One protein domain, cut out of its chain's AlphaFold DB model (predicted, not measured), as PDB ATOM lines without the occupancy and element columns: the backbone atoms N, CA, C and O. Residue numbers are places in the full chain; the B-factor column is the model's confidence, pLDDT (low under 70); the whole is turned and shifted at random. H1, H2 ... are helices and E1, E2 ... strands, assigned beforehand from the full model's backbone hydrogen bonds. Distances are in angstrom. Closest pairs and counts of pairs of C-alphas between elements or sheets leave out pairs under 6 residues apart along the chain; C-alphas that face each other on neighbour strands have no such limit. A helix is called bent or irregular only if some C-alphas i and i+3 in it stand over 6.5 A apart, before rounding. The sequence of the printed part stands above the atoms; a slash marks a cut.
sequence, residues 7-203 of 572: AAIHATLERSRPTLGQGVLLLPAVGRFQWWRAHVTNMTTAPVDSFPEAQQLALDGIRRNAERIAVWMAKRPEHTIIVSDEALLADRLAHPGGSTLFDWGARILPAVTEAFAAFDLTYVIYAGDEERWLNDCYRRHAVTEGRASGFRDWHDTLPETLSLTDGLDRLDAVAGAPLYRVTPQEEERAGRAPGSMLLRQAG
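This is residues 7 to 203 of the 572 residues of an uncharacterized protein of Ponticoccus marisrubri (UniProt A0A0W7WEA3). Two short pairs of parallel strands, E1 with E2 and E3 with E4, stand side by side as a loosely joined wall, with helices on both sides. H3, H4 and H7 make a row on one side, with H2 folded back along H3; H1 and H9 are on the other side, and H5 with H6 lies at one end. The printed part has 197 residues with nine named helices and four named strands, in the order H1 E1 H2 H3 E2 H4 E3 H5 H6 H7 E4 H8 H9, and its class is mostly helix. It is compact, with a radius of gyration of the C-alphas of 17.4 A and spans of 49 by 43 by 32 A.

H1, residues 7 to 19, begins with C-alpha 7 at (31.217, -4.652, 15.442); it is irregular, with C-alphas 15 and 18 7.0 A apart. E1 is residues 24 to 28, and H2 residues 35 to 43. H3, residues 52 to 73, is the longest helix at 31.7 A, from C-alpha 52 at (34.269, 20.262, -7.475). E2 is residues 80 to 84, H4 residues 101 to 115 over 20.8 A, and E3 residues 123 to 126. H5, residues 130 to 145, measures 22.2 A, H6 is residues 151 to 155, and H7, residues 164 to 174, measures 15.6 A. E4 is residues 179 to 182, H8 residues 184 to 189, and H9 residues 196 to 201, ending with C-alpha 201 at (28.014, 9.617, 27.217).

E1 and E2 are parallel at 13 degrees, with N 25 and O 80 2.9 A apart, within hydrogen-bond range. With H2 and H3 they form a strand-helix-strand unit, parallel neighbour strands joined through helices, with a right-handed crossover. The closest C-alphas of H1 and E1, His 10 and Pro 28, are 6.5 A apart. H2 and H3 form a helical hairpin, a shallow tilt of 7 degrees; H3 touches H2 with residues 55 to 65 alone, closest at C-alphas 43 and 58, 6.8 A. H3 touches H4 at a steep tilt of 43 degrees, closest at C-alphas 67 and 115, 4.8 A. H4 touches H7 at a shallow tilt of 24 degrees, closest at C-alphas 102 and 167, 5.2 A. E2 and E3 are near each other. E3 and E4 are parallel at 23 degrees, with N 125 and O 180 2.8 A apart, within hydrogen-bond range; with H5, H6 and H7 they form a second such unit. H5 touches H6 with residues 134 to 138 alone, closest at C-alphas 138 and 151, 6.5 A. H9 is close to but not clearly touching H8, with C-alphas 187 and 196 closest at 7.2 A. Every O i to N i+4 pair is within hydrogen-bond range in H2, H3, H6, H7, H8 and H9, against 7 of 9 in H1, 8 of 11 in H4 and 11 of 12 in H5.

The two C-alphas farthest apart, Pro 77 and Asp 153, are 50.9 A apart. The printed part has no cut, and its one long link is E2 to H4, residues 85 to 100. Mean pLDDT of the printed part is 73.7, with 69 residues under 70, among them residues 7 to 55.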
ATOM      1  N   ALA A   7      31.989  -3.450  15.143       56.81
ATOM      2  CA  ALA A   7      31.217  -4.652  15.442       56.81
ATOM      3  C   ALA A   7      31.203  -5.004  16.939       56.81
ATOM      4  O   ALA A   7      30.146  -5.350  17.462       56.81
ATOM      5  N   ALA A   8      32.335  -4.877  17.645       60.25
ATOM      6  CA  ALA A   8      32.377  -5.119  19.088       60.25
ATOM      7  C   ALA A   8      31.534  -4.084  19.855       60.25
ATOM      8  O   ALA A   8      30.782  -4.452  20.755       60.25
ATOM      9  N   ILE A   9      31.594  -2.810  19.446       65.44
ATOM     10  CA  ILE A   9      30.761  -1.734  20.005       65.44
ATOM     11  C   ILE A   9      29.273  -2.015  19.737       65.44
ATOM     12  O   ILE A   9      28.480  -2.016  20.673       65.44
ATOM     13  N   HIS A  10      28.884  -2.321  18.493       62.97
ATOM     14  CA  HIS A  10      27.497  -2.660  18.128       62.97
ATOM     15  C   HIS A  10      26.957  -3.850  18.922       62.97
ATOM     16  O   HIS A  10      25.828  -3.798  19.404       62.97
ATOM     17  N   ALA A  11      27.759  -4.899  19.107       58.59
ATOM     18  CA  ALA A  11      27.364  -6.068  19.887       58.59
ATOM     19  C   ALA A  11      27.163  -5.736  21.376       58.59
ATOM     20  O   ALA A  11      26.236  -6.249  22.005       58.59
ATOM     21  N   THR A  12      28.006  -4.879  21.960       63.81
ATOM     22  CA  THR A  12      27.796  -4.370  23.326       63.81
ATOM     23  C   THR A  12      26.503  -3.566  23.423       63.81
ATOM     24  O   THR A  12      25.734  -3.771  24.362       63.81
ATOM     25  N   LEU A  13      26.229  -2.699  22.443       65.75
ATOM     26  CA  LEU A  13      24.990  -1.923  22.385       65.75
ATOM     27  C   LEU A  13      23.763  -2.854  22.328       65.75
ATOM     28  O   LEU A  13      22.896  -2.764  23.196       65.75
ATOM     29  N   GLU A  14      23.708  -3.799  21.385       63.00
ATOM     30  CA  GLU A  14      22.576  -4.736  21.255       63.00
ATOM     31  C   GLU A  14      22.383  -5.612  22.502       63.00
ATOM     32  O   GLU A  14      21.254  -5.807  22.946       63.00
ATOM     33  N   ARG A  15      23.461  -6.090  23.138       62.34
ATOM     34  CA  ARG A  15      23.352  -6.851  24.399       62.34
ATOM     35  C   ARG A  15      22.872  -6.016  25.574       62.34
ATOM     36  O   ARG A  15      22.235  -6.556  26.470       62.34
ATOM     37  N   SER A  16      23.158  -4.718  25.568       62.94
ATOM     38  CA  SER A  16      22.688  -3.796  26.604       62.94
ATOM     39  C   SER A  16      21.215  -3.432  26.408       62.94
ATOM     40  O   SER A  16      20.556  -2.993  27.346       62.94
ATOM     41  N   ARG A  17      20.645  -3.655  25.219       64.56
ATOM     42  CA  ARG A  17      19.267  -3.282  24.872       64.56
ATOM     43  C   ARG A  17      18.193  -3.717  25.885       64.56
ATOM     44  O   ARG A  17      17.339  -2.884  26.178       64.56
ATOM     45  N   PRO A  18      18.213  -4.931  26.478       58.34
ATOM     46  CA  PRO A  18      17.243  -5.320  27.507       58.34
ATOM     47  C   PRO A  18      17.330  -4.477  28.787       58.34
ATOM     48  O   PRO A  18      16.336  -4.333  29.493       58.34
ATOM     49  N   THR A  19      18.505  -3.917  29.086       58.59
ATOM     50  CA  THR A  19      18.763  -3.103  30.284       58.59
ATOM     51  C   THR A  19      18.604  -1.599  30.052       58.59
ATOM     52  O   THR A  19      18.539  -0.846  31.016       58.59
ATOM     53  N   LEU A  20      18.507  -1.142  28.798       61.50
ATOM     54  CA  LEU A  20      18.523   0.286  28.444       61.50
ATOM     55  C   LEU A  20      17.180   1.026  28.625       61.50
ATOM     56  O   LEU A  20      17.086   2.207  28.307       61.50
ATOM     57  N   GLY A  21      16.152   0.388  29.190       58.19
ATOM     58  CA  GLY A  21      14.831   1.000  29.373       58.19
ATOM     59  C   GLY A  21      14.091   1.269  28.050       58.19
ATOM     60  O   GLY A  21      14.650   1.190  26.961       58.19
ATOM     61  N   GLN A  22      12.791   1.577  28.121       58.31
ATOM     62  CA  GLN A  22      11.943   1.751  26.925       58.31
ATOM     63  C   GLN A  22      12.170   3.076  26.161       58.31
ATOM     64  O   GLN A  22      11.528   3.304  25.141       58.31
ATOM     65  N   GLY A  23      13.065   3.948  26.639       62.00
ATOM     66  CA  GLY A  23      13.311   5.284  26.081       62.00
ATOM     67  C   GLY A  23      14.525   5.402  25.153       62.00
ATOM     68  O   GLY A  23      14.866   6.524  24.782       62.00
ATOM     69  N   VAL A  24      15.189   4.293  24.802       65.75
ATOM     70  CA  VAL A  24      16.455   4.293  24.046       65.75
ATOM     71  C   VAL A  24      16.328   3.515  22.743       65.75
ATOM     72  O   VAL A  24      15.922   2.351  22.741       65.75
ATOM     73  N   LEU A  25      16.761   4.125  21.638       65.56
ATOM     74  CA  LEU A  25      16.856   3.471  20.335       65.56
ATOM     75  C   LEU A  25      18.316   3.347  19.886       65.56
ATOM     76  O   LEU A  25      19.027   4.339  19.741       65.56
ATOM     77  N   LEU A  26      18.745   2.117  19.609       66.50
ATOM     78  CA  LEU A  26      20.052   1.814  19.030       66.50
ATOM     79  C   LEU A  26      19.902   1.569  17.527       66.50
ATOM     80  O   LEU A  26      19.078   0.752  17.110       66.50
ATOM     81  N   LEU A  27      20.693   2.267  16.712       63.28
ATOM     82  CA  LEU A  27      20.689   2.140  15.256       63.28
ATOM     83  C   LEU A  27      22.076   1.716  14.752       63.28
ATOM     84  O   LEU A  27      22.951   2.569  14.568       63.28
ATOM     85  N   PRO A  28      22.297   0.412  14.492       56.19
ATOM     86  CA  PRO A  28      23.462  -0.018  13.734       56.19
ATOM     87  C   PRO A  28      23.292   0.384  12.263       56.19
ATOM     88  O   PRO A  28      22.254   0.131  11.644       56.19
ATOM     89  N   ALA A  29      24.335   0.963  11.665       51.31
ATOM     90  CA  ALA A  29      24.328   1.374  10.256       51.31
ATOM     91  C   ALA A  29      24.163   0.210   9.246       51.31
ATOM     92  O   ALA A  29      23.953   0.434   8.055       51.31
ATOM     93  N   VAL A  30      24.221  -1.050   9.700       40.88
ATOM     94  CA  VAL A  30      24.266  -2.254   8.844       40.88
ATOM     95  C   VAL A  30      22.871  -2.777   8.422       40.88
ATOM     96  O   VAL A  30      22.768  -3.796   7.749       40.88
ATOM     97  N   GLY A  31      21.779  -2.082   8.769       43.22
ATOM     98  CA  GLY A  31      20.394  -2.510   8.490       43.22
ATOM     99  C   GLY A  31      19.610  -1.630   7.503       43.22
ATOM    100  O   GLY A  31      20.140  -1.141   6.510       43.22
ATOM    101  N   ARG A  32      18.317  -1.381   7.793       32.84
ATOM    102  CA  ARG A  32      17.362  -0.565   6.990       32.84
ATOM    103  C   ARG A  32      17.829   0.866   6.639       32.84
ATOM    104  O   ARG A  32      17.104   1.558   5.931       32.84
ATOM    105  N   PHE A  33      19.011   1.289   7.090       46.38
ATOM    106  CA  PHE A  33      19.659   2.585   6.863       46.38
ATOM    107  C   PHE A  33      20.915   2.506   5.962       46.38
ATOM    108  O   PHE A  33      21.739   3.416   5.979       46.38
ATOM    109  N   GLN A  34      21.034   1.475   5.107       43.75
ATOM    110  CA  GLN A  34      22.091   1.298   4.079       43.75
ATOM    111  C   GLN A  34      22.380   2.523   3.176       43.75
ATOM    112  O   GLN A  34      23.368   2.540   2.445       43.75
ATOM    113  N   TRP A  35      21.541   3.558   3.193       46.25
ATOM    114  CA  TRP A  35      21.581   4.700   2.282       46.25
ATOM    115  C   TRP A  35      22.683   5.695   2.665       46.25
ATOM    116  O   TRP A  35      23.207   6.361   1.772       46.25
ATOM    117  N   TRP A  36      23.069   5.736   3.948       46.34
ATOM    118  CA  TRP A  36      24.247   6.468   4.424       46.34
ATOM    119  C   TRP A  36      25.528   5.893   3.798       46.34
ATOM    120  O   TRP A  36      26.276   6.596   3.121       46.34
ATOM    121  N   ARG A  37      25.699   4.568   3.898       43.88
ATOM    122  CA  ARG A  37      26.844   3.824   3.353       43.88
ATOM    123  C   ARG A  37      26.889   3.840   1.819       43.88
ATOM    124  O   ARG A  37      27.946   4.059   1.246       43.88
ATOM    125  N   ALA A  38      25.746   3.687   1.141       43.25
ATOM    126  CA  ALA A  38      25.679   3.679  -0.326       43.25
ATOM    127  C   ALA A  38      26.122   5.001  -0.979       43.25
ATOM    128  O   ALA A  38      26.619   4.977  -2.102       43.25
ATOM    129  N   HIS A  39      25.955   6.140  -0.299       49.62
ATOM    130  CA  HIS A  39      26.457   7.419  -0.803       49.62
ATOM    131  C   HIS A  39      27.946   7.564  -0.484       49.62
ATOM    132  O   HIS A  39      28.720   7.745  -1.416       49.62
ATOM    133  N   VAL A  40      28.369   7.351   0.769       47.69
ATOM    134  CA  VAL A  40      29.789   7.467   1.156       47.69
ATOM    135  C   VAL A  40      30.697   6.516   0.361       47.69
ATOM    136  O   VAL A  40      31.755   6.936  -0.081       47.69
ATOM    137  N   THR A  41      30.273   5.279   0.084       45.72
ATOM    138  CA  THR A  41      31.070   4.295  -0.676       45.72
ATOM    139  C   THR A  41      31.054   4.520  -2.200       45.72
ATOM    140  O   THR A  41      32.058   4.270  -2.858       45.72
ATOM    141  N   ASN A  42      29.960   5.023  -2.797       43.09
ATOM    142  CA  ASN A  42      29.937   5.370  -4.235       43.09
ATOM    143  C   ASN A  42      30.664   6.695  -4.547       43.09
ATOM    144  O   ASN A  42      30.996   6.963  -5.700       43.09
ATOM    145  N   MET A  43      30.887   7.535  -3.535       50.00
ATOM    146  CA  MET A  43      31.553   8.839  -3.642       50.00
ATOM    147  C   MET A  43      33.082   8.741  -3.735       50.00
ATOM    148  O   MET A  43      33.721   9.632  -4.286       50.00
ATOM    149  N   THR A  44      33.677   7.682  -3.188       47.22
ATOM    150  CA  THR A  44      35.118   7.599  -2.891       47.22
ATOM    151  C   THR A  44      35.912   6.762  -3.898       47.22
ATOM    152  O   THR A  44      37.132   6.631  -3.776       47.22
ATOM    153  N   THR A  45      35.230   6.223  -4.915       41.31
ATOM    154  CA  THR A  45      35.794   5.379  -5.981       41.31
ATOM    155  C   THR A  45      35.951   6.086  -7.332       41.31
ATOM    156  O   THR A  45      36.599   5.535  -8.221       41.31
ATOM    157  N   ALA A  46      35.371   7.275  -7.525       40.00
ATOM    158  CA  ALA A  46      35.554   8.073  -8.742       40.00
ATOM    159  C   ALA A  46      36.822   8.950  -8.632       40.00
ATOM    160  O   ALA A  46      37.142   9.377  -7.526       40.00
ATOM    161  N   PRO A  47      37.559   9.251  -9.722       40.28
ATOM    162  CA  PRO A  47      38.696  10.176  -9.671       40.28
ATOM    163  C   PRO A  47      38.198  11.579  -9.289       40.28
ATOM    164  O   PRO A  47      37.514  12.237 -10.072       40.28
ATOM    165  N   VAL A  48      38.481  12.013  -8.059       45.28
ATOM    166  CA  VAL A  48      37.852  13.196  -7.444       45.28
ATOM    167  C   VAL A  48      38.515  14.518  -7.870       45.28
ATOM    168  O   VAL A  48      37.875  15.566  -7.808       45.28
ATOM    169  N   ASP A  49      39.738  14.486  -8.403       44.34
ATOM    170  CA  ASP A  49      40.496  15.695  -8.774       44.34
ATOM    171  C   ASP A  49      39.922  16.516  -9.930       44.34
ATOM    172  O   ASP A  49      40.405  17.609 -10.213       44.34
ATOM    173  N   SER A  50      38.904  16.017 -10.633       48.03
ATOM    174  CA  SER A  50      38.418  16.671 -11.853       48.03
ATOM    175  C   SER A  50      37.109  17.453 -11.691       48.03
ATOM    176  O   SER A  50      36.775  18.206 -12.602       48.03
ATOM    177  N   PHE A  51      36.361  17.326 -10.580       55.84
ATOM    178  CA  PHE A  51      35.006  17.911 -10.491       55.84
ATOM    179  C   PHE A  51      34.590  18.370  -9.071       55.84
ATOM    180  O   PHE A  51      33.971  17.600  -8.331       55.84
ATOM    181  N   PRO A  52      34.813  19.649  -8.699       63.91
ATOM    182  CA  PRO A  52      34.269  20.262  -7.475       63.91
ATOM    183  C   PRO A  52      32.745  20.101  -7.323       63.91
ATOM    184  O   PRO A  52      32.229  19.959  -6.214       63.91
ATOM    185  N   GLU A  53      32.025  20.051  -8.446       63.25
ATOM    186  CA  GLU A  53      30.574  19.843  -8.500       63.25
ATOM    187  C   GLU A  53      30.146  18.474  -7.948       63.25
ATOM    188  O   GLU A  53      29.127  18.379  -7.266       63.25
ATOM    189  N   ALA A  54      30.939  17.417  -8.164       61.81
ATOM    190  CA  ALA A  54      30.627  16.076  -7.668       61.81
ATOM    191  C   ALA A  54      30.753  15.991  -6.138       61.81
ATOM    192  O   ALA A  54      29.917  15.374  -5.476       61.81
ATOM    193  N   GLN A  55      31.758  16.661  -5.563       66.06
ATOM    194  CA  GLN A  55      31.922  16.748  -4.110       66.06
ATOM    195  C   GLN A  55      30.786  17.541  -3.453       66.06
ATOM    196  O   GLN A  55      30.315  17.171  -2.377       66.06
ATOM    197  N   GLN A  56      30.337  18.626  -4.089       72.06
ATOM    198  CA  GLN A  56      29.217  19.413  -3.580       72.06
ATOM    199  C   GLN A  56      27.905  18.623  -3.653       72.06
ATOM    200  O   GLN A  56      27.179  18.549  -2.664       72.06
ATOM    201  N   LEU A  57      27.645  17.944  -4.776       69.12
ATOM    202  CA  LEU A  57      26.467  17.090  -4.947       69.12
ATOM    203  C   LEU A  57      26.407  15.966  -3.897       69.12
ATOM    204  O   LEU A  57      25.330  15.637  -3.391       69.12
ATOM    205  N   ALA A  58      27.566  15.395  -3.559       66.31
ATOM    206  CA  ALA A  58      27.721  14.391  -2.515       66.31
ATOM    207  C   ALA A  58      27.351  14.934  -1.126       66.31
ATOM    208  O   ALA A  58      26.526  14.335  -0.431       66.31
ATOM    209  N   LEU A  59      27.896  16.093  -0.746       74.56
ATOM    210  CA  LEU A  59      27.558  16.751   0.519       74.56
ATOM    211  C   LEU A  59      26.080  17.120   0.608       74.56
ATOM    212  O   LEU A  59      25.455  16.887   1.641       74.56
ATOM    213  N   ASP A  60      25.492  17.614  -0.481       76.25
ATOM    214  CA  ASP A  60      24.060  17.908  -0.527       76.25
ATOM    215  C   ASP A  60      23.223  16.629  -0.337       76.25
ATOM    216  O   ASP A  60      22.160  16.653   0.287       76.25
ATOM    217  N   GLY A  61      23.698  15.489  -0.850       70.75
ATOM    218  CA  GLY A  61      23.099  14.175  -0.615       70.75
ATOM    219  C   GLY A  61      23.146  13.753   0.854       70.75
ATOM    220  O   GLY A  61      22.130  13.305   1.392       70.75
ATOM    221  N   ILE A  62      24.294  13.936   1.509       72.81
ATOM    222  CA  ILE A  62      24.470  13.670   2.943       72.81
ATOM    223  C   ILE A  62      23.531  14.548   3.767       72.81
ATOM    224  O   ILE A  62      22.785  14.013   4.589       72.81
ATOM    225  N   ARG A  63      23.493  15.861   3.499       80.44
ATOM    226  CA  ARG A  63      22.610  16.808   4.194       80.44
ATOM    227  C   ARG A  63      21.144  16.389   4.081       80.44
ATOM    228  O   ARG A  63      20.487  16.195   5.098       80.44
ATOM    229  N   ARG A  64      20.653  16.122   2.863       76.06
ATOM    230  CA  ARG A  64      19.270  15.653   2.640       76.06
ATOM    231  C   ARG A  64      18.951  14.364   3.399       76.06
ATOM    232  O   ARG A  64      17.836  14.182   3.882       76.06
ATOM    233  N   ASN A  65      19.898  13.429   3.477       71.75
ATOM    234  CA  ASN A  65      19.690  12.181   4.209       71.75
ATOM    235  C   ASN A  65      19.690  12.400   5.724       71.75
ATOM    236  O   ASN A  65      18.820  11.853   6.399       71.75
ATOM    237  N   ALA A  66      20.604  13.222   6.241       76.62
ATOM    238  CA  ALA A  66      20.634  13.606   7.647       76.62
ATOM    239  C   ALA A  66      19.318  14.289   8.059       76.62
ATOM    240  O   ALA A  66      18.701  13.872   9.035       76.62
ATOM    241  N   GLU A  67      18.802  15.225   7.255       80.44
ATOM    242  CA  GLU A  67      17.508  15.886   7.487       80.44
ATOM    243  C   GLU A  67      16.342  14.887   7.515       80.44
ATOM    244  O   GLU A  67      15.475  14.938   8.388       80.44
ATOM    245  N   ARG A  68      16.315  13.921   6.585       74.44
ATOM    246  CA  ARG A  68      15.286  12.866   6.573       74.44
ATOM    247  C   ARG A  68      15.335  12.005   7.830       74.44
ATOM    248  O   ARG A  68      14.280  11.625   8.341       74.44
ATOM    249  N   ILE A  69      16.536  11.686   8.308       73.75
ATOM    250  CA  ILE A  69      16.733  10.931   9.545       73.75
ATOM    251  C   ILE A  69      16.280  11.776  10.736       73.75
ATOM    252  O   ILE A  69      15.499  11.276  11.536       73.75
ATOM    253  N   ALA A  70      16.659  13.052  10.810       78.75
ATOM    254  CA  ALA A  70      16.228  13.979  11.851       78.75
ATOM    255  C   ALA A  70      14.693  14.089  11.925       78.75
ATOM    256  O   ALA A  70      14.108  13.933  12.995       78.75
ATOM    257  N   VAL A  71      14.008  14.241  10.785       78.88
ATOM    258  CA  VAL A  71      12.533  14.270  10.715       78.88
ATOM    259  C   VAL A  71      11.907  12.951  11.167       78.88
ATOM    260  O   VAL A  71      10.848  12.939  11.796       78.88
ATOM    261  N   TRP A  72      12.526  11.822  10.826       79.75
ATOM    262  CA  TRP A  72      12.067  10.511  11.277       79.75
ATOM    263  C   TRP A  72      12.304  10.315  12.781       79.75
ATOM    264  O   TRP A  72      11.411   9.811  13.460       79.75
ATOM    265  N   MET A  73      13.450  10.763  13.303       75.56
ATOM    266  CA  MET A  73      13.817  10.718  14.722       75.56
ATOM    267  C   MET A  73      12.901  11.613  15.558       75.56
ATOM    268  O   MET A  73      12.477  11.207  16.627       75.56
ATOM    269  N   ALA A  74      12.485  12.774  15.050       79.56
ATOM    270  CA  ALA A  74      11.595  13.686  15.775       79.56
ATOM    271  C   ALA A  74      10.192  13.098  16.035       79.56
ATOM    272  O   ALA A  74       9.443  13.606  16.863       79.56
ATOM    273  N   LYS A  75       9.817  12.031  15.318       80.88
ATOM    274  CA  LYS A  75       8.537  11.319  15.478       80.88
ATOM    275  C   LYS A  75       8.644  10.106  16.404       80.88
ATOM    276  O   LYS A  75       7.677   9.352  16.530       80.88
ATOM    277  N   ARG A  76       9.820   9.866  16.979       76.50
ATOM    278  CA  ARG A  76      10.101   8.714  17.825       76.50
ATOM    279  C   ARG A  76       9.720   8.987  19.283       76.50
ATOM    280  O   ARG A  76       9.929  10.101  19.752       76.50
ATOM    281  N   PRO A  77       9.136   8.002  19.989       74.19
ATOM    282  CA  PRO A  77       8.892   8.115  21.426       74.19
ATOM    283  C   PRO A  77      10.180   8.027  22.261       74.19
ATOM    284  O   PRO A  77      10.161   8.398  23.429       74.19
ATOM    285  N   GLU A  78      11.278   7.517  21.697       77.94
ATOM    286  CA  GLU A  78      12.563   7.383  22.382       77.94
ATOM    287  C   GLU A  78      13.235   8.752  22.613       77.94
ATOM    288  O   GLU A  78      13.290   9.595  21.719       77.94
ATOM    289  N   HIS A  79      13.776   8.963  23.815       78.50
ATOM    290  CA  HIS A  79      14.421  10.217  24.225       78.50
ATOM    291  C   HIS A  79      15.937  10.224  23.981       78.50
ATOM    292  O   HIS A  79      16.545  11.291  23.944       78.50
ATOM    293  N   THR A  80      16.545   9.051  23.776       80.94
ATOM    294  CA  THR A  80      17.970   8.901  23.449       80.94
ATOM    295  C   THR A  80      18.122   7.986  22.241       80.94
ATOM    296  O   THR A  80      17.612   6.865  22.228       80.94
ATOM    297  N   ILE A  81      18.843   8.446  21.219       78.50
ATOM    298  CA  ILE A  81      19.080   7.682  19.993       78.50
ATOM    299  C   ILE A  81      20.585   7.601  19.758       78.50
ATOM    300  O   ILE A  81      21.248   8.624  19.624       78.50
ATOM    301  N   ILE A  82      21.117   6.381  19.695       79.06
ATOM    302  CA  ILE A  82      22.536   6.137  19.421       79.06
ATOM    303  C   ILE A  82      22.674   5.628  17.993       79.06
ATOM    304  O   ILE A  82      22.151   4.567  17.644       79.06
ATOM    305  N   VAL A  83      23.428   6.371  17.187       75.25
ATOM    306  CA  VAL A  83      23.826   5.978  15.835       75.25
ATOM    307  C   VAL A  83      25.309   5.639  15.861       75.25
ATOM    308  O   VAL A  83      26.125   6.442  16.306       75.25
ATOM    309  N   SER A  84      25.669   4.445  15.397       74.38
ATOM    310  CA  SER A  84      27.066   4.017  15.340       74.38
ATOM    311  C   SER A  84      27.420   3.551  13.930       74.38
ATOM    312  O   SER A  84      26.790   2.637  13.391       74.38
ATOM    313  N   ASP A  85      28.440   4.181  13.342       72.00
ATOM    314  CA  ASP A  85      28.892   3.942  11.971       72.00
ATOM    315  C   ASP A  85      30.430   4.026  11.889       72.00
ATOM    316  O   ASP A  85      31.057   4.951  12.415       72.00
ATOM    317  N   GLU A  86      31.052   3.033  11.249       69.94
ATOM    318  CA  GLU A  86      32.508   2.941  11.086       69.94
ATOM    319  C   GLU A  86      33.048   3.840   9.963       69.94
ATOM    320  O   GLU A  86      34.209   4.249  10.014       69.94
ATOM    321  N   ALA A  87      32.190   4.163   8.993       68.69
ATOM    322  CA  ALA A  87      32.466   4.888   7.760       68.69
ATOM    323  C   ALA A  87      31.751   6.250   7.713       68.69
ATOM    324  O   ALA A  87      31.610   6.832   6.641       68.69
ATOM    325  N   LEU A  88      31.318   6.779   8.869       75.62
ATOM    326  CA  LEU A  88      30.641   8.079   8.970       75.62
ATOM    327  C   LEU A  88      31.414   9.199   8.261       75.62
ATOM    328  O   LEU A  88      30.817  10.047   7.604       75.62
ATOM    329  N   LEU A  89      32.735   9.194   8.435       77.69
ATOM    330  CA  LEU A  89      33.636  10.228   7.940       77.69
ATOM    331  C   LEU A  89      34.150   9.908   6.525       77.69
ATOM    332  O   LEU A  89      34.166  10.792   5.676       77.69
ATOM    333  N   ALA A  90      34.561   8.660   6.278       72.19
ATOM    334  CA  ALA A  90      34.938   8.112   4.973       72.19
ATOM    335  C   ALA A  90      35.141   6.586   5.077       72.19
ATOM    336  O   ALA A  90      35.340   6.052   6.172       72.19
ATOM    337  N   ASP A  91      35.144   5.885   3.941       68.06
ATOM    338  CA  ASP A  91      35.443   4.447   3.848       68.06
ATOM    339  C   ASP A  91      36.932   4.131   3.602       68.06
ATOM    340  O   ASP A  91      37.352   2.978   3.729       68.06
ATOM    341  N   ARG A  92      37.744   5.150   3.290       73.38
ATOM    342  CA  ARG A  92      39.196   5.064   3.074       73.38
ATOM    343  C   ARG A  92      39.916   6.143   3.877       73.38
ATOM    344  O   ARG A  92      39.332   7.166   4.219       73.38
ATOM    345  N   LEU A  93      41.196   5.910   4.165       83.50
ATOM    346  CA  LEU A  93      42.050   6.910   4.817       83.50
ATOM    347  C   LEU A  93      42.405   8.065   3.881       83.50
ATOM    348  O   LEU A  93      42.493   9.211   4.317       83.50
ATOM    349  N   ALA A  94      42.582   7.746   2.603       82.75
ATOM    350  CA  ALA A  94      42.956   8.674   1.555       82.75
ATOM    351  C   ALA A  94      42.152   8.394   0.285       82.75
ATOM    352  O   ALA A  94      41.834   7.242  -0.034       82.75
ATOM    353  N   HIS A  95      41.840   9.460  -0.443       74.50
ATOM    354  CA  HIS A  95      41.096   9.417  -1.695       74.50
ATOM    355  C   HIS A  95      41.963   9.890  -2.865       74.50
ATOM    356  O   HIS A  95      42.929  10.630  -2.652       74.50
ATOM    357  N   PRO A  96      41.616   9.502  -4.110       63.38
ATOM    358  CA  PRO A  96      42.225  10.086  -5.301       63.38
ATOM    359  C   PRO A  96      42.158  11.616  -5.205       63.38
ATOM    360  O   PRO A  96      41.068  12.154  -5.019       63.38
ATOM    361  N   GLY A  97      43.313  12.280  -5.234       66.75
ATOM    362  CA  GLY A  97      43.419  13.729  -5.021       66.75
ATOM    363  C   GLY A  97      44.012  14.208  -3.715       66.75
ATOM    364  O   GLY A  97      44.025  15.404  -3.438       66.75
ATOM    365  N   GLY A  98      44.503  13.288  -2.886       74.31
ATOM    366  CA  GLY A  98      45.246  13.632  -1.673       74.31
ATOM    367  C   GLY A  98      44.374  14.093  -0.505       74.31
ATOM    368  O   GLY A  98      44.898  14.306   0.583       74.31
ATOM    369  N   SER A  99      43.052  14.199  -0.689       81.94
ATOM    370  CA  SER A  99      42.125  14.403   0.429       81.94
ATOM    371  C   SER A  99      42.084  13.177   1.341       81.94
ATOM    372  O   SER A  99      42.080  12.028   0.884       81.94
ATOM    373  N   THR A 100      42.035  13.437   2.638       88.31
ATOM    374  CA  THR A 100      42.015  12.430   3.697       88.31
ATOM    375  C   THR A 100      40.601  12.205   4.236       88.31
ATOM    376  O   THR A 100      39.687  13.009   4.037       88.31
ATOM    377  N   LEU A 101      40.436  11.130   5.004       87.31
ATOM    378  CA  LEU A 101      39.302  10.889   5.901       87.31
ATOM    379  C   LEU A 101      38.878  12.148   6.685       87.31
ATOM    380  O   LEU A 101      37.687  12.427   6.830       87.31
ATOM    381  N   PHE A 102      39.849  12.903   7.206       91.50
ATOM    382  CA  PHE A 102      39.594  14.075   8.044       91.50
ATOM    383  C   PHE A 102      39.136  15.287   7.232       91.50
ATOM    384  O   PHE A 102      38.312  16.061   7.716       91.50
ATOM    385  N   ASP A 103      39.592  15.429   5.982       88.25
ATOM    386  CA  ASP A 103      39.089  16.459   5.064       88.25
ATOM    387  C   ASP A 103      37.598  16.277   4.778       88.25
ATOM    388  O   ASP A 103      36.834  17.245   4.791       88.25
ATOM    389  N   TRP A 104      37.174  15.033   4.558       85.25
ATOM    390  CA  TRP A 104      35.763  14.698   4.381       85.25
ATOM    391  C   TRP A 104      34.975  14.878   5.672       85.25
ATOM    392  O   TRP A 104      33.943  15.549   5.666       85.25
ATOM    393  N   GLY A 105      35.494  14.371   6.790       88.00
ATOM    394  CA  GLY A 105      34.879  14.555   8.100       88.00
ATOM    395  C   GLY A 105      34.631  16.028   8.439       88.00
ATOM    396  O   GLY A 105      33.535  16.377   8.875       88.00
ATOM    397  N   ALA A 106      35.585  16.913   8.133       90.81
ATOM    398  CA  ALA A 106      35.465  18.348   8.382       90.81
ATOM    399  C   ALA A 106      34.350  19.035   7.570       90.81
ATOM    400  O   ALA A 106      33.896  20.116   7.936       90.81
ATOM    401  N   ARG A 107      33.896  18.419   6.471       87.38
ATOM    402  CA  ARG A 107      32.767  18.894   5.655       87.38
ATOM    403  C   ARG A 107      31.451  18.224   6.050       87.38
ATOM    404  O   ARG A 107      30.396  18.845   5.954       87.38
ATOM    405  N   ILE A 108      31.514  16.969   6.493       87.06
ATOM    406  CA  ILE A 108      30.349  16.153   6.852       87.06
ATOM    407  C   ILE A 108      29.794  16.542   8.224       87.06
ATOM    408  O   ILE A 108      28.588  16.751   8.334       87.06
ATOM    409  N   LEU A 109      30.639  16.665   9.256       91.31
ATOM    410  CA  LEU A 109      30.172  16.930  10.623       91.31
ATOM    411  C   LEU A 109      29.343  18.224  10.740       91.31
ATOM    412  O   LEU A 109      28.259  18.148  11.314       91.31
ATOM    413  N   PRO A 110      29.734  19.373  10.145       91.62
ATOM    414  CA  PRO A 110      28.891  20.570  10.173       91.62
ATOM    415  C   PRO A 110      27.509  20.351   9.544       91.62
ATOM    416  O   PRO A 110      26.504  20.794  10.094       91.62
ATOM    417  N   ALA A 111      27.442  19.642   8.410       87.50
ATOM    418  CA  ALA A 111      26.184  19.367   7.716       87.50
ATOM    419  C   ALA A 111      25.272  18.428   8.521       87.50
ATOM    420  O   ALA A 111      24.052  18.584   8.509       87.50
ATOM    421  N   VAL A 112      25.858  17.465   9.238       87.62
ATOM    422  CA  VAL A 112      25.132  16.601  10.175       87.62
ATOM    423  C   VAL A 112      24.614  17.426  11.350       87.62
ATOM    424  O   VAL A 112      23.423  17.383  11.637       87.62
ATOM    425  N   THR A 113      25.458  18.240  11.979       92.75
ATOM    426  CA  THR A 113      25.060  19.101  13.102       92.75
ATOM    427  C   THR A 113      23.931  20.055  12.729       92.75
ATOM    428  O   THR A 113      22.968  20.184  13.479       92.75
ATOM    429  N   GLU A 114      23.998  20.668  11.546       92.00
ATOM    430  CA  GLU A 114      22.929  21.512  11.008       92.00
ATOM    431  C   GLU A 114      21.611  20.734  10.864       92.00
ATOM    432  O   GLU A 114      20.568  21.175  11.348       92.00
ATOM    433  N   ALA A 115      21.652  19.542  10.262       88.12
ATOM    434  CA  ALA A 115      20.467  18.710  10.062       88.12
ATOM    435  C   ALA A 115      19.838  18.211  11.378       88.12
ATOM    436  O   ALA A 115      18.624  18.017  11.452       88.12
ATOM    437  N   PHE A 116      20.652  18.015  12.417       88.44
ATOM    438  CA  PHE A 116      20.226  17.559  13.741       88.44
ATOM    439  C   PHE A 116      20.122  18.691  14.772       88.44
ATOM    440  O   PHE A 116      20.023  18.404  15.960       88.44
ATOM    441  N   ALA A 117      20.051  19.960  14.357       90.75
ATOM    442  CA  ALA A 117      20.004  21.113  15.266       90.75
ATOM    443  C   ALA A 117      18.816  21.115  16.256       90.75
ATOM    444  O   ALA A 117      18.833  21.838  17.249       90.75
ATOM    445  N   ALA A 118      17.775  20.316  15.997       86.38
ATOM    446  CA  ALA A 118      16.644  20.113  16.907       86.38
ATOM    447  C   ALA A 118      16.925  19.111  18.049       86.38
ATOM    448  O   ALA A 118      16.063  18.911  18.904       86.38
ATOM    449  N   PHE A 119      18.089  18.460  18.049       86.69
ATOM    450  CA  PHE A 119      18.500  17.446  19.017       86.69
ATOM    451  C   PHE A 119      19.727  17.919  19.802       86.69
ATOM    452  O   PHE A 119      20.546  18.682  19.294       86.69
ATOM    453  N   ASP A 120      19.883  17.407  21.022       88.00
ATOM    454  CA  ASP A 120      21.137  17.515  21.772       88.00
ATOM    455  C   ASP A 120      22.150  16.511  21.198       88.00
ATOM    456  O   ASP A 120      22.208  15.343  21.592       88.00
ATOM    457  N   LEU A 121      22.847  16.929  20.140       90.31
ATOM    458  CA  LEU A 121      23.765  16.078  19.391       90.31
ATOM    459  C   LEU A 121      25.115  15.978  20.105       90.31
ATOM    460  O   LEU A 121      25.714  16.980  20.475       90.31
ATOM    461  N   THR A 122      25.640  14.761  20.216       90.31
ATOM    462  CA  THR A 122      26.995  14.498  20.708       90.31
ATOM    463  C   THR A 122      27.705  13.531  19.769       90.31
ATOM    464  O   THR A 122      27.168  12.474  19.430       90.31
ATOM    465  N   TYR A 123      28.932  13.865  19.374       90.44
ATOM    466  CA  TYR A 123      29.806  12.972  18.625       90.44
ATOM    467  C   TYR A 123      30.701  12.177  19.571       90.44
ATOM    468  O   TYR A 123      31.273  12.714  20.516       90.44
ATOM    469  N   VAL A 124      30.871  10.888  19.282       88.19
ATOM    470  CA  VAL A 124      31.823  10.021  19.983       88.19
ATOM    471  C   VAL A 124      32.699   9.338  18.944       88.19
ATOM    472  O   VAL A 124      32.230   8.499  18.172       88.19
ATOM    473  N   ILE A 125      33.977   9.704  18.907       86.69
ATOM    474  CA  ILE A 125      34.955   9.137  17.983       86.69
ATOM    475  C   ILE A 125      35.863   8.188  18.745       86.69
ATOM    476  O   ILE A 125      36.625   8.595  19.617       86.69
ATOM    477  N   TYR A 126      35.813   6.917  18.359       82.44
ATOM    478  CA  TYR A 126      36.807   5.951  18.792       82.44
ATOM    479  C   TYR A 126      38.063   6.074  17.927       82.44
ATOM    480  O   TYR A 126      37.996   5.879  16.708       82.44
ATOM    481  N   ALA A 127      39.183   6.382  18.572       80.56
ATOM    482  CA  ALA A 127      40.503   6.505  17.974       80.56
ATOM    483  C   ALA A 127      41.548   6.062  19.004       80.56
ATOM    484  O   ALA A 127      41.481   6.464  20.161       80.56
ATOM    485  N   GLY A 128      42.456   5.172  18.607       73.06
ATOM    486  CA  GLY A 128      43.526   4.687  19.477       73.06
ATOM    487  C   GLY A 128      44.820   5.475  19.294       73.06
ATOM    488  O   GLY A 128      44.819   6.606  18.823       73.06
ATOM    489  N   ASP A 129      45.925   4.817  19.625       81.88
ATOM    490  CA  ASP A 129      47.260   5.198  19.167       81.88
ATOM    491  C   ASP A 129      47.342   5.200  17.627       81.88
ATOM    492  O   ASP A 129      46.732   4.345  16.979       81.88
ATOM    493  N   GLU A 130      48.069   6.159  17.050       86.44
ATOM    494  CA  GLU A 130      48.127   6.383  15.599       86.44
ATOM    495  C   GLU A 130      48.767   5.220  14.843       86.44
ATOM    496  O   GLU A 130      48.197   4.745  13.860       86.44
ATOM    497  N   GLU A 131      49.886   4.692  15.338       83.56
ATOM    498  CA  GLU A 131      50.552   3.542  14.727       83.56
ATOM    499  C   GLU A 131      49.627   2.323  14.752       83.56
ATOM    500  O   GLU A 131      49.442   1.640  13.739       83.56
ATOM    501  N   ARG A 132      48.965   2.065  15.884       77.06
ATOM    502  CA  ARG A 132      47.990   0.971  15.984       77.06
ATOM    503  C   ARG A 132      46.779   1.181  15.074       77.06
ATOM    504  O   ARG A 132      46.331   0.233  14.435       77.06
ATOM    505  N   TRP A 133      46.254   2.402  15.001       83.50
ATOM    506  CA  TRP A 133      45.136   2.749  14.125       83.50
ATOM    507  C   TRP A 133      45.477   2.517  12.649       83.50
ATOM    508  O   TRP A 133      44.675   1.925  11.918       83.50
ATOM    509  N   LEU A 134      46.677   2.918  12.224       86.69
ATOM    510  CA  LEU A 134      47.185   2.681  10.876       86.69
ATOM    511  C   LEU A 134      47.368   1.185  10.605       86.69
ATOM    512  O   LEU A 134      46.916   0.713   9.564       86.69
ATOM    513  N   ASN A 135      47.922   0.418  11.550       80.81
ATOM    514  CA  ASN A 135      48.025  -1.043  11.437       80.81
ATOM    515  C   ASN A 135      46.643  -1.711  11.279       80.81
ATOM    516  O   ASN A 135      46.438  -2.546  10.397       80.81
ATOM    517  N   ASP A 136      45.646  -1.308  12.070       77.75
ATOM    518  CA  ASP A 136      44.283  -1.848  11.965       77.75
ATOM    519  C   ASP A 136      43.579  -1.425  10.651       77.75
ATOM    520  O   ASP A 136      42.666  -2.098  10.150       77.75
ATOM    521  N   CYS A 137      43.995  -0.309  10.045       80.62
ATOM    522  CA  CYS A 137      43.581   0.078   8.697       80.62
ATOM    523  C   CYS A 137      44.270  -0.743   7.608       80.62
ATOM    524  O   CYS A 137      43.582  -1.228   6.706       80.62
ATOM    525  N   TYR A 138      45.577  -0.961   7.730       82.12
ATOM    526  CA  TYR A 138      46.357  -1.794   6.825       82.12
ATOM    527  C   TYR A 138      45.824  -3.230   6.768       82.12
ATOM    528  O   TYR A 138      45.545  -3.726   5.677       82.12
ATOM    529  N   ARG A 139      45.555  -3.879   7.912       75.06
ATOM    530  CA  ARG A 139      45.012  -5.254   7.936       75.06
ATOM    531  C   ARG A 139      43.717  -5.390   7.139       75.06
ATOM    532  O   ARG A 139      43.547  -6.342   6.377       75.06
ATOM    533  N   ARG A 140      42.801  -4.425   7.268       73.50
ATOM    534  CA  ARG A 140      41.535  -4.420   6.510       73.50
ATOM    535  C   ARG A 140      41.755  -4.152   5.023       73.50
ATOM    536  O   ARG A 140      41.089  -4.776   4.194       73.50
ATOM    537  N   HIS A 141      42.686  -3.264   4.684       76.50
ATOM    538  CA  HIS A 141      43.083  -3.012   3.302       76.50
ATOM    539  C   HIS A 141      43.655  -4.281   2.649       76.50
ATOM    540  O   HIS A 141      43.144  -4.711   1.617       76.50
ATOM    541  N   ALA A 142      44.605  -4.953   3.306       74.06
ATOM    542  CA  ALA A 142      45.238  -6.171   2.803       74.06
ATOM    543  C   ALA A 142      44.242  -7.325   2.575       74.06
ATOM    544  O   ALA A 142      44.308  -8.030   1.564       74.06
ATOM    545  N   VAL A 143      43.263  -7.497   3.473       70.31
ATOM    546  CA  VAL A 143      42.172  -8.474   3.287       70.31
ATOM    547  C   VAL A 143      41.300  -8.115   2.078       70.31
ATOM    548  O   VAL A 143      40.938  -8.997   1.295       70.31
ATOM    549  N   THR A 144      40.974  -6.831   1.910       70.81
ATOM    550  CA  THR A 144      40.090  -6.351   0.834       70.81
ATOM    551  C   THR A 144      40.749  -6.474  -0.539       70.81
ATOM    552  O   THR A 144      40.120  -6.965  -1.477       70.81
ATOM    553  N   GLU A 145      42.021  -6.091  -0.663       68.19
ATOM    554  CA  GLU A 145      42.760  -6.179  -1.928       68.19
ATOM    555  C   GLU A 145      43.209  -7.608  -2.264       68.19
ATOM    556  O   GLU A 145      43.506  -7.922  -3.420       68.19
ATOM    557  N   GLY A 146      43.235  -8.506  -1.272       59.81
ATOM    558  CA  GLY A 146      43.656  -9.893  -1.456       59.81
ATOM    559  C   GLY A 146      45.126 -10.032  -1.867       59.81
ATOM    560  O   GLY A 146      45.489 -11.048  -2.463       59.81
ATOM    561  N   ARG A 147      45.939  -9.007  -1.582       60.53
ATOM    562  CA  ARG A 147      47.388  -8.937  -1.791       60.53
ATOM    563  C   ARG A 147      48.037  -8.232  -0.606       60.53
ATOM    564  O   ARG A 147      47.410  -7.373   0.006       60.53
ATOM    565  N   ALA A 148      49.286  -8.580  -0.315       58.03
ATOM    566  CA  ALA A 148      50.081  -7.896   0.697       58.03
ATOM    567  C   ALA A 148      51.195  -7.069   0.034       58.03
ATOM    568  O   ALA A 148      52.092  -7.633  -0.594       58.03
ATOM    569  N   SER A 149      51.132  -5.744   0.150       68.31
ATOM    570  CA  SER A 149      52.329  -4.894   0.220       68.31
ATOM    571  C   SER A 149      52.762  -4.824   1.686       68.31
ATOM    572  O   SER A 149      51.921  -5.025   2.551       68.31
ATOM    573  N   GLY A 150      54.036  -4.589   2.013       75.69
ATOM    574  CA  GLY A 150      54.413  -4.443   3.425       75.69
ATOM    575  C   GLY A 150      53.698  -3.250   4.075       75.69
ATOM    576  O   GLY A 150      53.390  -2.283   3.378       75.69
ATOM    577  N   PHE A 151      53.476  -3.276   5.400       81.38
ATOM    578  CA  PHE A 151      52.856  -2.153   6.128       81.38
ATOM    579  C   PHE A 151      53.517  -0.814   5.778       81.38
ATOM    580  O   PHE A 151      52.826   0.159   5.501       81.38
ATOM    581  N   ARG A 152      54.855  -0.788   5.712       82.50
ATOM    582  CA  ARG A 152      55.630   0.401   5.340       82.50
ATOM    583  C   ARG A 152      55.372   0.851   3.902       82.50
ATOM    584  O   ARG A 152      55.123   2.026   3.687       82.50
ATOM    585  N   ASP A 153      55.367  -0.075   2.947       82.00
ATOM    586  CA  ASP A 153      55.097   0.249   1.542       82.00
ATOM    587  C   ASP A 153      53.683   0.810   1.372       82.00
ATOM    588  O   ASP A 153      53.483   1.769   0.637       82.00
ATOM    589  N   TRP A 154      52.697   0.224   2.062       85.62
ATOM    590  CA  TRP A 154      51.330   0.738   2.100       85.62
ATOM    591  C   TRP A 154      51.265   2.115   2.765       85.62
ATOM    592  O   TRP A 154      50.638   3.024   2.225       85.62
ATOM    593  N   HIS A 155      51.934   2.286   3.904       86.81
ATOM    594  CA  HIS A 155      51.983   3.543   4.638       86.81
ATOM    595  C   HIS A 155      52.584   4.671   3.788       86.81
ATOM    596  O   HIS A 155      52.028   5.763   3.749       86.81
ATOM    597  N   ASP A 156      53.648   4.391   3.034       86.31
ATOM    598  CA  ASP A 156      54.302   5.349   2.134       86.31
ATOM    599  C   ASP A 156      53.405   5.763   0.944       86.31
ATOM    600  O   ASP A 156      53.694   6.747   0.265       86.31
ATOM    601  N   THR A 157      52.298   5.050   0.687       85.31
ATOM    602  CA  THR A 157      51.275   5.487  -0.285       85.31
ATOM    603  C   THR A 157      50.266   6.486   0.285       85.31
ATOM    604  O   THR A 157      49.505   7.086  -0.479       85.31
ATOM    605  N   LEU A 158      50.218   6.653   1.611       87.50
ATOM    606  CA  LEU A 158      49.292   7.573   2.262       87.50
ATOM    607  C   LEU A 158      49.793   9.025   2.123       87.50
ATOM    608  O   LEU A 158      51.000   9.263   2.112       87.50
ATOM    609  N   PRO A 159      48.890  10.019   2.018       86.31
ATOM    610  CA  PRO A 159      49.278  11.424   1.984       86.31
ATOM    611  C   PRO A 159      50.046  11.825   3.248       86.31
ATOM    612  O   PRO A 159      49.604  11.511   4.350       86.31
ATOM    613  N   GLU A 160      51.116  12.615   3.104       85.19
ATOM    614  CA  GLU A 160      51.863  13.187   4.244       85.19
ATOM    615  C   GLU A 160      50.983  14.052   5.165       85.19
ATOM    616  O   GLU A 160      51.320  14.295   6.318       85.19
ATOM    617  N   THR A 161      49.842  14.525   4.658       85.50
ATOM    618  CA  THR A 161      48.848  15.304   5.405       85.50
ATOM    619  C   THR A 161      47.956  14.452   6.313       85.50
ATOM    620  O   THR A 161      47.165  15.011   7.075       85.50
ATOM    621  N   LEU A 162      48.031  13.119   6.234       89.69
ATOM    622  CA  LEU A 162      47.265  12.223   7.091       89.69
ATOM    623  C   LEU A 162      47.921  12.138   8.476       89.69
ATOM    624  O   LEU A 162      48.930  11.468   8.648       89.69
ATOM    625  N   SER A 163      47.300  12.792   9.456       90.94
ATOM    626  CA  SER A 163      47.699  12.777  10.867       90.94
ATOM    627  C   SER A 163      46.467  12.515  11.719       90.94
ATOM    628  O   SER A 163      45.460  13.222  11.594       90.94
ATOM    629  N   LEU A 164      46.512  11.484  12.567       89.50
ATOM    630  CA  LEU A 164      45.393  11.160  13.457       89.50
ATOM    631  C   LEU A 164      45.121  12.312  14.428       89.50
ATOM    632  O   LEU A 164      43.969  12.687  14.639       89.50
ATOM    633  N   THR A 165      46.182  12.879  15.002       90.19
ATOM    634  CA  THR A 165      46.082  13.945  16.006       90.19
ATOM    635  C   THR A 165      45.526  15.229  15.394       90.19
ATOM    636  O   THR A 165      44.479  15.709  15.834       90.19
ATOM    637  N   ASP A 166      46.154  15.729  14.325       91.88
ATOM    638  CA  ASP A 166      45.725  16.969  13.664       91.88
ATOM    639  C   ASP A 166      44.342  16.807  13.025       91.88
ATOM    640  O   ASP A 166      43.514  17.721  13.031       91.88
ATOM    641  N   GLY A 167      44.069  15.611  12.498       92.19
ATOM    642  CA  GLY A 167      42.777  15.238  11.954       92.19
ATOM    643  C   GLY A 167      41.662  15.338  12.990       92.19
ATOM    644  O   GLY A 167      40.641  15.974  12.728       92.19
ATOM    645  N   LEU A 168      41.852  14.755  14.177       91.31
ATOM    646  CA  LEU A 168      40.875  14.823  15.267       91.31
ATOM    647  C   LEU A 168      40.697  16.249  15.803       91.31
ATOM    648  O   LEU A 168      39.559  16.647  16.046       91.31
ATOM    649  N   ASP A 169      41.777  17.024  15.938       92.69
ATOM    650  CA  ASP A 169      41.713  18.439  16.342       92.69
ATOM    651  C   ASP A 169      40.918  19.279  15.343       92.69
ATOM    652  O   ASP A 169      40.080  20.101  15.722       92.69
ATOM    653  N   ARG A 170      41.111  19.020  14.049       93.81
ATOM    654  CA  ARG A 170      40.334  19.667  12.995       93.81
ATOM    655  C   ARG A 170      38.858  19.297  13.057       93.81
ATOM    656  O   ARG A 170      38.025  20.178  12.861       93.81
ATOM    657  N   LEU A 171      38.522  18.027  13.297       94.06
ATOM    658  CA  LEU A 171      37.125  17.604  13.443       94.06
ATOM    659  C   LEU A 171      36.462  18.282  14.643       94.06
ATOM    660  O   LEU A 171      35.349  18.776  14.507       94.06
ATOM    661  N   ASP A 172      37.152  18.346  15.777       92.69
ATOM    662  CA  ASP A 172      36.679  18.998  17.002       92.69
ATOM    663  C   ASP A 172      36.384  20.490  16.772       92.69
ATOM    664  O   ASP A 172      35.310  20.988  17.109       92.69
ATOM    665  N   ALA A 173      37.276  21.186  16.060       94.31
ATOM    666  CA  ALA A 173      37.115  22.601  15.728       94.31
ATOM    667  C   ALA A 173      35.897  22.908  14.835       94.31
ATOM    668  O   ALA A 173      35.382  24.028  14.871       94.31
ATOM    669  N   VAL A 174      35.443  21.951  14.016       95.25
ATOM    670  CA  VAL A 174      34.369  22.169  13.026       95.25
ATOM    671  C   VAL A 174      33.086  21.395  13.315       95.25
ATOM    672  O   VAL A 174      32.074  21.666  12.676       95.25
ATOM    673  N   ALA A 175      33.087  20.452  14.261       91.69
ATOM    674  CA  ALA A 175      31.947  19.576  14.520       91.69
ATOM    675  C   ALA A 175      30.662  20.350  14.840       91.69
ATOM    676  O   ALA A 175      29.575  19.897  14.493       91.69
ATOM    677  N   GLY A 176      30.767  21.514  15.489       89.88
ATOM    678  CA  GLY A 176      29.616  22.342  15.867       89.88
ATOM    679  C   GLY A 176      28.747  21.746  16.986       89.88
ATOM    680  O   GLY A 176      27.715  22.319  17.321       89.88
ATOM    681  N   ALA A 177      29.165  20.619  17.563       91.50
ATOM    682  CA  ALA A 177      28.559  19.937  18.702       91.50
ATOM    683  C   ALA A 177      29.672  19.246  19.520       91.50
ATOM    684  O   ALA A 177      30.749  19.014  18.961       91.50
ATOM    685  N   PRO A 178      29.454  18.904  20.808       92.38
ATOM    686  CA  PRO A 178      30.460  18.226  21.623       92.38
ATOM    687  C   PRO A 178      31.003  16.962  20.947       92.38
ATOM    688  O   PRO A 178      30.233  16.091  20.537       92.38
ATOM    689  N   LEU A 179      32.330  16.856  20.847       91.94
ATOM    690  CA  LEU A 179      33.026  15.712  20.266       91.94
ATOM    691  C   LEU A 179      33.916  15.055  21.321       91.94
ATOM    692  O   LEU A 179      34.928  15.600  21.752       91.94
ATOM    693  N   TYR A 180      33.546  13.846  21.730       88.06
ATOM    694  CA  TYR A 180      34.316  13.049  22.676       88.06
ATOM    695  C   TYR A 180      35.222  12.073  21.938       88.06
ATOM    696  O   TYR A 180      34.766  11.264  21.127       88.06
ATOM    697  N   ARG A 181      36.511  12.109  22.267       87.56
ATOM    698  CA  ARG A 181      37.499  11.135  21.798       87.56
ATOM    699  C   ARG A 181      37.566   9.997  22.809       87.56
ATOM    700  O   ARG A 181      37.714  10.244  24.003       87.56
ATOM    701  N   VAL A 182      37.418   8.766  22.338       81.88
ATOM    702  CA  VAL A 182      37.495   7.566  23.174       81.88
ATOM    703  C   VAL A 182      38.613   6.681  22.666       81.88
ATOM    704  O   VAL A 182      38.627   6.276  21.504       81.88
ATOM    705  N   THR A 183      39.509   6.328  23.575       79.50
ATOM    706  CA  THR A 183      40.609   5.412  23.313       79.50
ATOM    707  C   THR A 183      40.144   3.996  23.669       79.50
ATOM    708  O   THR A 183      39.910   3.731  24.850       79.50
ATOM    709  N   PRO A 184      39.990   3.052  22.714       72.00
ATOM    710  CA  PRO A 184      39.541   1.685  23.021       72.00
ATOM    711  C   PRO A 184      40.347   1.003  24.144       72.00
ATOM    712  O   PRO A 184      39.819   0.213  24.922       72.00
ATOM    713  N   GLN A 185      41.629   1.350  24.265       70.00
ATOM    714  CA  GLN A 185      42.550   0.837  25.276       70.00
ATOM    715  C   GLN A 185      42.199   1.304  26.693       70.00
ATOM    716  O   GLN A 185      42.523   0.614  27.656       70.00
ATOM    717  N   GLU A 186      41.562   2.462  26.852       69.56
ATOM    718  CA  GLU A 186      41.094   2.924  28.162       69.56
ATOM    719  C   GLU A 186      39.927   2.073  28.659       69.56
ATOM    720  O   GLU A 186      39.859   1.767  29.848       69.56
ATOM    721  N   GLU A 187      39.040   1.642  27.757       70.44
ATOM    722  CA  GLU A 187      37.981   0.685  28.084       70.44
ATOM    723  C   GLU A 187      38.584  -0.682  28.438       70.44
ATOM    724  O   GLU A 187      38.272  -1.222  29.497       70.44
ATOM    725  N   GLU A 188      39.521  -1.185  27.628       66.00
ATOM    726  CA  GLU A 188      40.210  -2.466  27.856       66.00
ATOM    727  C   GLU A 188      40.979  -2.494  29.191       66.00
ATOM    728  O   GLU A 188      40.775  -3.395  30.004       66.00
ATOM    729  N   ARG A 189      41.810  -1.478  29.473       67.44
ATOM    730  CA  ARG A 189      42.567  -1.356  30.738       67.44
ATOM    731  C   ARG A 189      41.656  -1.229  31.952       67.44
ATOM    732  O   ARG A 189      42.017  -1.682  33.035       67.44
ATOM    733  N   ALA A 190      40.493  -0.607  31.783       64.88
ATOM    734  CA  ALA A 190      39.486  -0.498  32.829       64.88
ATOM    735  C   ALA A 190      38.614  -1.761  32.962       64.88
ATOM    736  O   ALA A 190      37.692  -1.761  33.777       64.88
ATOM    737  N   GLY A 191      38.866  -2.811  32.167       60.72
ATOM    738  CA  GLY A 191      38.070  -4.040  32.148       60.72
ATOM    739  C   GLY A 191      36.630  -3.828  31.672       60.72
ATOM    740  O   GLY A 191      35.745  -4.595  32.042       60.72
ATOM    741  N   ARG A 192      36.373  -2.764  30.903       67.69
ATOM    742  CA  ARG A 192      35.046  -2.390  30.399       67.69
ATOM    743  C   ARG A 192      34.814  -2.976  29.011       67.69
ATOM    744  O   ARG A 192      35.725  -3.026  28.188       67.69
ATOM    745  N   ALA A 193      33.570  -3.355  28.720       62.44
ATOM    746  CA  ALA A 193      33.169  -3.751  27.374       62.44
ATOM    747  C   ALA A 193      33.399  -2.612  26.350       62.44
ATOM    748  O   ALA A 193      33.102  -1.453  26.661       62.44
ATOM    749  N   PRO A 194      33.847  -2.904  25.117       69.75
ATOM    750  CA  PRO A 194      33.922  -1.908  24.051       69.75
ATOM    751  C   PRO A 194      32.577  -1.205  23.850       69.75
ATOM    752  O   PRO A 194      31.559  -1.886  23.733       69.75
ATOM    753  N   GLY A 195      32.545   0.128  23.809       73.31
ATOM    754  CA  GLY A 195      31.283   0.881  23.697       73.31
ATOM    755  C   GLY A 195      30.698   1.349  25.034       73.31
ATOM    756  O   GLY A 195      29.710   2.081  25.049       73.31
ATOM    757  N   SER A 196      31.300   0.968  26.163       72.88
ATOM    758  CA  SER A 196      30.862   1.391  27.504       72.88
ATOM    759  C   SER A 196      30.895   2.910  27.690       72.88
ATOM    760  O   SER A 196      30.012   3.481  28.326       72.88
ATOM    761  N   MET A 197      31.899   3.586  27.133       77.31
ATOM    762  CA  MET A 197      32.008   5.042  27.167       77.31
ATOM    763  C   MET A 197      30.950   5.709  26.293       77.31
ATOM    764  O   MET A 197      30.394   6.717  26.714       77.31
ATOM    765  N   LEU A 198      30.615   5.134  25.134       79.88
ATOM    766  CA  LEU A 198      29.504   5.604  24.302       79.88
ATOM    767  C   LEU A 198      28.172   5.545  25.065       79.88
ATOM    768  O   LEU A 198      27.444   6.532  25.087       79.88
ATOM    769  N   LEU A 199      27.882   4.427  25.743       76.06
ATOM    770  CA  LEU A 199      26.689   4.296  26.590       76.06
ATOM    771  C   LEU A 199      26.678   5.339  27.712       76.06
ATOM    772  O   LEU A 199      25.690   6.047  27.898       76.06
ATOM    773  N   ARG A 200      27.810   5.503  28.403       77.81
ATOM    774  CA  ARG A 200      27.949   6.496  29.470       77.81
ATOM    775  C   ARG A 200      27.700   7.923  28.977       77.81
ATOM    776  O   ARG A 200      27.025   8.676  29.671       77.81
ATOM    777  N   GLN A 201      28.232   8.291  27.808       78.06
ATOM    778  CA  GLN A 201      28.014   9.617  27.217       78.06
ATOM    779  C   GLN A 201      26.566   9.827  26.780       78.06
ATOM    780  O   GLN A 201      26.047  10.929  26.897       78.06
ATOM    781  N   ALA A 202      25.874   8.765  26.374       74.88
ATOM    782  CA  ALA A 202      24.443   8.810  26.102       74.88
ATOM    783  C   ALA A 202      23.575   8.938  27.378       74.88
ATOM    784  O   ALA A 202      22.356   8.817  27.302       74.88
ATOM    785  N   GLY A 203      24.179   9.135  28.561       72.50
ATOM    786  CA  GLY A 203      23.476   9.165  29.849       72.50
ATOM    787  C   GLY A 203      22.983   7.790  30.304       72.50
ATOM    788  O   GLY A 203      22.267   7.677  31.298       72.50
TER     789      GLY A 203